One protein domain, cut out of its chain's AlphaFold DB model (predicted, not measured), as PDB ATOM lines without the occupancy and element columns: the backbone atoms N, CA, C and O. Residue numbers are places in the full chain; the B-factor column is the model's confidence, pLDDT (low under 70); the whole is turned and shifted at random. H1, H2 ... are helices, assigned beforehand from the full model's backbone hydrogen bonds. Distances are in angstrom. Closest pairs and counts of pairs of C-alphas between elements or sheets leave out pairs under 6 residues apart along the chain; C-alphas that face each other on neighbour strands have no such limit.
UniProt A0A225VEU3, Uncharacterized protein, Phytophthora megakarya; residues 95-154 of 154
ATOM      1  N   PRO A  95      99.873  60.631  75.289       86.75
ATOM      2  CA  PRO A  95     100.810  61.658  75.704       86.75
ATOM      3  C   PRO A  95     101.493  62.251  74.469       86.75
ATOM      4  O   PRO A  95     101.770  61.551  73.493       86.75
ATOM      5  N   ILE A  96     101.793  63.548  74.524       88.00
ATOM      6  CA  ILE A  96     102.706  64.158  73.556       88.00
ATOM      7  C   ILE A  96     104.079  63.525  73.795       88.00
ATOM      8  O   ILE A  96     104.508  63.391  74.937       88.00
ATOM      9  N   THR A  97     104.754  63.097  72.732       91.69
ATOM     10  CA  THR A  97     106.078  62.470  72.806       91.69
ATOM     11  C   THR A  97     107.130  63.368  72.157       91.69
ATOM     12  O   THR A  97     106.812  64.228  71.336       91.69
ATOM     13  N   VAL A  98     108.406  63.155  72.494       92.62
ATOM     14  CA  VAL A  98     109.530  63.911  71.907       92.62
ATOM     15  C   VAL A  98     109.558  63.838  70.366       92.62
ATOM     16  O   VAL A  98     109.822  64.854  69.726       92.62
ATOM     17  N   PRO A  99     109.254  62.699  69.711       94.06
ATOM     18  CA  PRO A  99     109.122  62.672  68.256       94.06
ATOM     19  C   PRO A  99     108.032  63.614  67.727       94.06
ATOM     20  O   PRO A  99     108.256  64.303  66.735       94.06
ATOM     21  N   ILE A 100     106.885  63.699  68.409       91.62
ATOM     22  CA  ILE A 100     105.781  64.588  68.017       91.62
ATOM     23  C   ILE A 100     106.216  66.054  68.125       91.62
ATOM     24  O   ILE A 100     105.983  66.826  67.197       91.62
ATOM     25  N   THR A 101     106.910  66.443  69.200       91.19
ATOM     26  CA  THR A 101     107.406  67.825  69.343       91.19
ATOM     27  C   THR A 101     108.451  68.177  68.282       91.19
ATOM     28  O   THR A 101     108.438  69.293  67.766       91.19
ATOM     29  N   ARG A 102     109.298  67.224  67.867       93.12
ATOM     30  CA  ARG A 102     110.240  67.415  66.746       93.12
ATOM     31  C   ARG A 102     109.543  67.583  65.394       93.12
ATOM     32  O   ARG A 102     110.050  68.318  64.549       93.12
ATOM     33  N   ILE A 103     108.410  66.921  65.168       94.12
ATOM     34  CA  ILE A 103     107.617  67.115  63.944       94.12
ATOM     35  C   ILE A 103     107.031  68.530  63.924       94.12
ATOM     36  O   ILE A 103     107.159  69.216  62.915       94.12
ATOM     37  N   ILE A 104     106.472  68.988  65.050       90.69
ATOM     38  CA  ILE A 104     105.940  70.354  65.192       90.69
ATOM     39  C   ILE A 104     107.039  71.392  64.929       90.69
ATOM     40  O   ILE A 104     106.819  72.341  64.182       90.69
ATOM     41  N   LEU A 105     108.240  71.178  65.479       91.62
ATOM     42  CA  LEU A 105     109.401  72.047  65.267       91.62
ATOM     43  C   LEU A 105     109.734  72.239  63.781       91.62
ATOM     44  O   LEU A 105     109.981  73.355  63.341       91.62
ATOM     45  N   ARG A 106     109.732  71.150  63.007       92.81
ATOM     46  CA  ARG A 106     110.081  71.173  61.577       92.81
ATOM     47  C   ARG A 106     109.060  71.911  60.713       92.81
ATOM     48  O   ARG A 106     109.404  72.327  59.615       92.81
ATOM     49  N   GLN A 107     107.821  72.041  61.183       92.62
ATOM     50  CA  GLN A 107     106.752  72.741  60.468       92.62
ATOM     51  C   GLN A 107     106.700  74.241  60.793       92.62
ATOM     52  O   GLN A 107     105.914  74.968  60.191       92.62
ATOM     53  N   LEU A 108     107.512  74.710  61.743       91.62
ATOM     54  CA  LEU A 108     107.496  76.092  62.198       91.62
ATOM     55  C   LEU A 108     108.549  76.935  61.473       91.62
ATOM     56  O   LEU A 108     109.735  76.618  61.481       91.62
ATOM     57  N   ASP A 109     108.115  78.055  60.896       91.69
ATOM     58  CA  ASP A 109     109.025  79.045  60.315       91.69
ATOM     59  C   ASP A 109     109.561  79.998  61.392       91.69
ATOM     60  O   ASP A 109     108.821  80.822  61.933       91.69
ATOM     61  N   PHE A 110     110.861  79.910  61.676       89.19
ATOM     62  CA  PHE A 110     111.552  80.733  62.673       89.19
ATOM     63  C   PHE A 110     111.780  82.182  62.246       89.19
ATOM     64  O   PHE A 110     112.171  83.000  63.085       89.19
ATOM     65  N   THR A 111     111.484  82.531  60.997       91.12
ATOM     66  CA  THR A 111     111.506  83.917  60.513       91.12
ATOM     67  C   THR A 111     110.418  84.747  61.198       91.12
ATOM     68  O   THR A 111     110.647  85.894  61.598       91.12
ATOM     69  N   SER A 112     109.259  84.138  61.458       91.19
ATOM     70  CA  SER A 112     108.126  84.785  62.120       91.19
ATOM     71  C   SER A 112     108.276  84.839  63.646       91.19
ATOM     72  O   SER A 112     108.489  83.827  64.314       91.19
ATOM     73  N   ALA A 113     108.090  86.027  64.233       89.81
ATOM     74  CA  ALA A 113     108.109  86.211  65.687       89.81
ATOM     75  C   ALA A 113     107.026  85.389  66.406       89.81
ATOM     76  O   ALA A 113     107.273  84.853  67.486       89.81
ATOM     77  N   TYR A 114     105.854  85.241  65.786       89.75
ATOM     78  CA  TYR A 114     104.741  84.467  66.333       89.75
ATOM     79  C   TYR A 114     105.104  82.984  66.498       89.75
ATOM     80  O   TYR A 114     104.882  82.396  67.555       89.75
ATOM     81  N   HIS A 115     105.745  82.400  65.487       91.44
ATOM     82  CA  HIS A 115     106.203  81.013  65.515       91.44
ATOM     83  C   HIS A 115     107.293  80.781  66.567       91.44
ATOM     84  O   HIS A 115     107.239  79.791  67.292       91.44
ATOM     85  N   ARG A 116     108.228  81.722  66.746       90.25
ATOM     86  CA  ARG A 116     109.241  81.628  67.815       90.25
ATOM     87  C   ARG A 116     108.610  81.566  69.207       90.25
ATOM     88  O   ARG A 116     108.999  80.731  70.022       90.25
ATOM     89  N   VAL A 117     107.613  82.416  69.463       89.88
ATOM     90  CA  VAL A 117     106.879  82.424  70.739       89.88
ATOM     91  C   VAL A 117     106.078  81.135  70.916       89.88
ATOM     92  O   VAL A 117     106.112  80.538  71.992       89.88
ATOM     93  N   LEU A 118     105.409  80.665  69.860       90.44
ATOM     94  CA  LEU A 118     104.643  79.420  69.882       90.44
ATOM     95  C   LEU A 118     105.530  78.204  70.196       90.44
ATOM     96  O   LEU A 118     105.146  77.357  71.007       90.44
ATOM     97  N   TRP A 119     106.728  78.139  69.610       92.94
ATOM     98  CA  TRP A 119     107.702  77.089  69.910       92.94
ATOM     99  C   TRP A 119     108.159  77.138  71.368       92.94
ATOM    100  O   TRP A 119     108.081  76.125  72.063       92.94
ATOM    101  N   GLY A 120     108.559  78.317  71.859       89.44
ATOM    102  CA  GLY A 120     108.976  78.490  73.253       89.44
ATOM    103  C   GLY A 120     107.886  78.074  74.242       89.44
ATOM    104  O   GLY A 120     108.147  77.317  75.174       89.44
ATOM    105  N   ALA A 121     106.640  78.480  73.991       89.00
ATOM    106  CA  ALA A 121     105.491  78.104  74.807       89.00
ATOM    107  C   ALA A 121     105.215  76.586  74.772       89.00
ATOM    108  O   ALA A 121     104.885  75.989  75.797       89.00
ATOM    109  N   THR A 122     105.398  75.947  73.611       90.12
ATOM    110  CA  THR A 122     105.237  74.492  73.440       90.12
ATOM    111  C   THR A 122     106.309  73.710  74.202       90.12
ATOM    112  O   THR A 122     105.981  72.753  74.902       90.12
ATOM    113  N   VAL A 123     107.575  74.130  74.112       90.81
ATOM    114  CA  VAL A 123     108.697  73.512  74.841       90.81
ATOM    115  C   VAL A 123     108.504  73.667  76.347       90.81
ATOM    116  O   VAL A 123     108.582  72.677  77.072       90.81
ATOM    117  N   MET A 124     108.168  74.873  76.812       88.81
ATOM    118  CA  MET A 124     107.895  75.123  78.230       88.81
ATOM    119  C   MET A 124     106.724  74.270  78.731       88.81
ATOM    120  O   MET A 124     106.846  73.596  79.749       88.81
ATOM    121  N   GLY A 125     105.617  74.209  77.987       88.62
ATOM    122  CA  GLY A 125     104.474  73.367  78.345       88.62
ATOM    123  C   GLY A 125     104.796  71.870  78.390       88.62
ATOM    124  O   GLY A 125     104.284  71.169  79.259       88.62
ATOM    125  N   PHE A 126     105.657  71.379  77.496       89.50
ATOM    126  CA  PHE A 126     106.042  69.968  77.441       89.50
ATOM    127  C   PHE A 126     106.961  69.556  78.600       89.50
ATOM    128  O   PHE A 126     106.690  68.551  79.252       89.50
ATOM    129  N   TYR A 127     108.017  70.327  78.879       88.50
ATOM    130  CA  TYR A 127     109.001  69.973  79.911       88.50
ATOM    131  C   TYR A 127     108.527  70.279  81.333       88.50
ATOM    132  O   TYR A 127     108.810  69.506  82.244       88.50
ATOM    133  N   PHE A 128     107.776  71.366  81.526       86.56
ATOM    134  CA  PHE A 128     107.235  71.739  82.837       86.56
ATOM    135  C   PHE A 128     105.818  71.196  83.085       86.56
ATOM    136  O   PHE A 128     105.247  71.459  84.138       86.56
ATOM    137  N   LEU A 129     105.243  70.444  82.132       86.56
ATOM    138  CA  LEU A 129     103.889  69.872  82.208       86.56
ATOM    139  C   LEU A 129     102.803  70.917  82.533       86.56
ATOM    140  O   LEU A 129     101.814  70.619  83.206       86.56
ATOM    141  N   LEU A 130     102.981  72.147  82.038       83.06
ATOM    142  CA  LEU A 130     102.109  73.276  82.361       83.06
ATOM    143  C   LEU A 130     100.706  73.082  81.795       83.06
ATOM    144  O   LEU A 130     100.504  72.654  80.649       83.06
ATOM    145  N   ARG A 131      99.704  73.503  82.565       80.44
ATOM    146  CA  ARG A 131      98.330  73.573  82.066       80.44
ATOM    147  C   ARG A 131      98.192  74.763  81.112       80.44
ATOM    148  O   ARG A 131      98.767  75.824  81.323       80.44
ATOM    149  N   LYS A 132      97.325  74.651  80.095       80.50
ATOM    150  CA  LYS A 132      97.020  75.765  79.165       80.50
ATOM    151  C   LYS A 132      96.662  77.075  79.890       80.50
ATOM    152  O   LYS A 132      97.013  78.148  79.415       80.50
ATOM    153  N   SER A 133      95.963  76.988  81.022       80.00
ATOM    154  CA  SER A 133      95.587  78.146  81.843       80.00
ATOM    155  C   SER A 133      96.766  78.822  82.541       80.00
ATOM    156  O   SER A 133      96.656  79.997  82.852       80.00
ATOM    157  N   GLU A 134      97.860  78.104  82.787       79.94
ATOM    158  CA  GLU A 134      99.095  78.640  83.378       79.94
ATOM    159  C   GLU A 134      99.974  79.275  82.299       79.94
ATOM    160  O   GLU A 134     100.572  80.320  82.517       79.94
ATOM    161  N   LEU A 135      99.988  78.687  81.099       72.31
ATOM    162  CA  LEU A 135     100.737  79.201  79.953       72.31
ATOM    163  C   LEU A 135     100.140  80.499  79.385       72.31
ATOM    164  O   LEU A 135     100.871  81.401  78.991       72.31
ATOM    165  N   LEU A 136      98.806  80.599  79.335       68.75
ATOM    166  CA  LEU A 136      98.077  81.787  78.861       68.75
ATOM    167  C   LEU A 136      97.834  82.824  79.965       68.75
ATOM    168  O   LEU A 136      97.045  83.756  79.792       68.75
ATOM    169  N   PHE A 137      98.469  82.647  81.118       61.31
ATOM    170  CA  PHE A 137      98.239  83.477  82.283       61.31
ATOM    171  C   PHE A 137      98.933  84.840  82.143       61.31
ATOM    172  O   PHE A 137     100.048  85.049  82.612       61.31
ATOM    173  N   CYS A 138      98.259  85.802  81.511       55.78
ATOM    174  CA  CYS A 138      98.629  87.216  81.584       55.78
ATOM    175  C   CYS A 138      97.978  87.838  82.819       55.78
ATOM    176  O   CYS A 138      96.767  88.052  82.837       55.78
ATOM    177  N   THR A 139      98.766  88.149  83.847       54.81
ATOM    178  CA  THR A 139      98.194  88.484  85.151       54.81
ATOM    179  C   THR A 139      98.677  89.799  85.743       54.81
ATOM    180  O   THR A 139      99.864  90.105  85.736       54.81
ATOM    181  N   LYS A 140      97.719  90.541  86.325       52.94
ATOM    182  CA  LYS A 140      97.919  91.732  87.175       52.94
ATOM    183  C   LYS A 140      98.142  91.408  88.674       52.94
ATOM    184  O   LYS A 140      98.473  92.306  89.434       52.94
ATOM    185  N   LYS A 141      97.956  90.157  89.123       55.19
ATOM    186  CA  LYS A 141      98.153  89.662  90.509       55.19
ATOM    187  C   LYS A 141      99.081  88.438  90.580       55.19
ATOM    188  O   LYS A 141      98.687  87.331  90.241       55.19
ATOM    189  N   GLN A 142     100.316  88.631  91.026       52.72
ATOM    190  CA  GLN A 142     101.347  87.589  91.042       52.72
ATOM    191  C   GLN A 142     101.007  86.454  92.027       52.72
ATOM    192  O   GLN A 142     100.832  86.700  93.217       52.72
ATOM    193  N   TYR A 143     100.953  85.211  91.538       55.41
ATOM    194  CA  TYR A 143     100.917  84.010  92.379       55.41
ATOM    195  C   TYR A 143     102.343  83.474  92.555       55.41
ATOM    196  O   TYR A 143     103.145  83.519  91.623       55.41
ATOM    197  N   GLN A 144     102.666  82.965  93.745       56.22
ATOM    198  CA  GLN A 144     104.029  82.574  94.138       56.22
ATOM    199  C   GLN A 144     104.615  81.404  93.323       56.22
ATOM    200  O   GLN A 144     105.826  81.233  93.306       56.22
ATOM    201  N   PHE A 145     103.777  80.636  92.620       60.47
ATOM    202  CA  PHE A 145     104.164  79.462  91.824       60.47
ATOM    203  C   PHE A 145     104.154  79.694  90.302       60.47
ATOM    204  O   PHE A 145     104.376  78.757  89.540       60.47
ATOM    205  N   ALA A 146     103.855  80.908  89.829       59.75
ATOM    206  CA  ALA A 146     103.889  81.205  88.398       59.75
ATOM    207  C   ALA A 146     105.341  81.395  87.929       59.75
ATOM    208  O   ALA A 146     106.058  82.211  88.508       59.75
ATOM    209  N   ILE A 147     105.749  80.682  86.871       59.59
ATOM    210  CA  ILE A 147     107.094  80.786  86.281       59.59
ATOM    211  C   ILE A 147     107.298  82.208  85.757       59.59
ATOM    212  O   ILE A 147     106.583  82.660  84.853       59.59
ATOM    213  N   ARG A 148     108.265  82.931  86.323       63.28
ATOM    214  CA  ARG A 148     108.616  84.281  85.876       63.28
ATOM    215  C   ARG A 148     109.701  84.193  84.815       63.28
ATOM    216  O   ARG A 148     110.530  83.290  84.813       63.28
ATOM    217  N   ARG A 149     109.763  85.204  83.944       60.28
ATOM    218  CA  ARG A 149     110.874  85.350  82.988       60.28
ATOM    219  C   ARG A 149     112.240  85.422  83.693       60.28
ATOM    220  O   ARG A 149     113.229  85.034  83.096       60.28
ATOM    221  N   SER A 150     112.277  85.894  84.942       67.12
ATOM    222  CA  SER A 150     113.476  85.921  85.794       67.12
ATOM    223  C   SER A 150     113.948  84.543  86.252       67.12
ATOM    224  O   SER A 150     115.105  84.405  86.622       67.12
ATOM    225  N   ASP A 151     113.064  83.545  86.244       65.50
ATOM    226  CA  ASP A 151     113.348  82.213  86.785       65.50
ATOM    227  C   ASP A 151     113.926  81.285  85.700       65.50
ATOM    228  O   ASP A 151     114.352  80.169  85.984       65.50
ATOM    229  N   ILE A 152     113.940  81.750  84.446       63.47
ATOM    230  CA  ILE A 152     114.476  81.042  83.283       63.47
ATOM    231  C   ILE A 152     115.856  81.632  82.982       63.47
ATOM    232  O   ILE A 152     115.966  82.696  82.371       63.47
ATOM    233  N   ILE A 153     116.901  80.938  83.426       62.00
ATOM    234  CA  ILE A 153     118.298  81.261  83.117       62.00
ATOM    235  C   ILE A 153     118.705  80.396  81.916       62.00
ATOM    236  O   ILE A 153     118.481  79.184  81.940       62.00
ATOM    237  N   PHE A 154     119.232  81.026  80.862       49.62
ATOM    238  CA  PHE A 154     119.768  80.357  79.669       49.62
ATOM    239  C   PHE A 154     121.276  80.166  79.781       49.62
ATOM    240  O   PHE A 154     121.933  81.093  80.311       49.62
TER     241      PHE A 154
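AT A GLANCE: This is residues 95 to 154 of the 154 residues of an uncharacterized protein of Phytophthora megakarya (UniProt A0A225VEU3). The longest helix, H2, stands in the middle, and H1 runs side by side with it the opposite way, the two making a loose U with residues 107 to 112 across its closed end. The very short H3 comes after H2, away from H1, and the last 19 residues wander off with no named element; of these, residues 138 to 144 and 148 to 154 stick out. The printed part has 60 residues with three named helices, H1, H2 and H3 along the chain, and no named strand; the class is all helix, though under half of the residues, 28 of 60, are in named elements. The whole is only just loose, close to compact, with a radius of gyration of the C-alphas of 13.0 A, and spans 36 by 28 by 22 A.

IN THESE COORDINATES: H2 holds residues 113 to 127 and is 21.6 A from first to last C-alpha, from C-alpha 113 at (108.109, 86.211, 65.687) to C-alpha 127 at (109.001, 69.973, 79.911). H1, residues 98 to 106, is 12.6 A long and begins with C-alpha 98 at (109.530, 63.911, 71.907). H3, residues 132 to 135, measures 5.1 A and ends with C-alpha 135 at (100.737, 79.201, 79.953).

HOW THE PARTS SIT: H1 and H2 are close but not clearly touching, with 1 pair of C-alphas within 8 A, the closest being those of Leu 105 and Trp 119, 7.1 A apart. Their lines stand at a shallow tilt of 4 degrees and they run opposite ways, with centres 11.8 A apart. H2 and H3 only just touch, with 3 pairs of C-alphas within 8 A; H2 takes part with residues 121 to 125 alone. The closest C-alphas of these two are those of Ala 121 and Leu 135, 7.1 A apart. H1 and H3 are apart. In H1 and H2 every O i to N i+4 pair is within hydrogen-bond range; H3, with 4 residues, is too short for such a pair, and its 1 O i to N i+3 pair is within range.

THE WHOLE: The two C-alphas farthest apart are those of Pro 99 and Lys 141, 36.7 A. Without the stretches that stand free, residues 138 to 144 and 148 to 154, the body has 46 residues and spans 32 by 25 by 12 A. The link from H1 to H2, 6 residues, is short, and that from H2 to H3, 4 residues, is tight. The printed part has no cut, and Phe 154 is the chain's last residue. The mean pLDDT of the printed part is 79.5, and residues 136 to 154 are under 70.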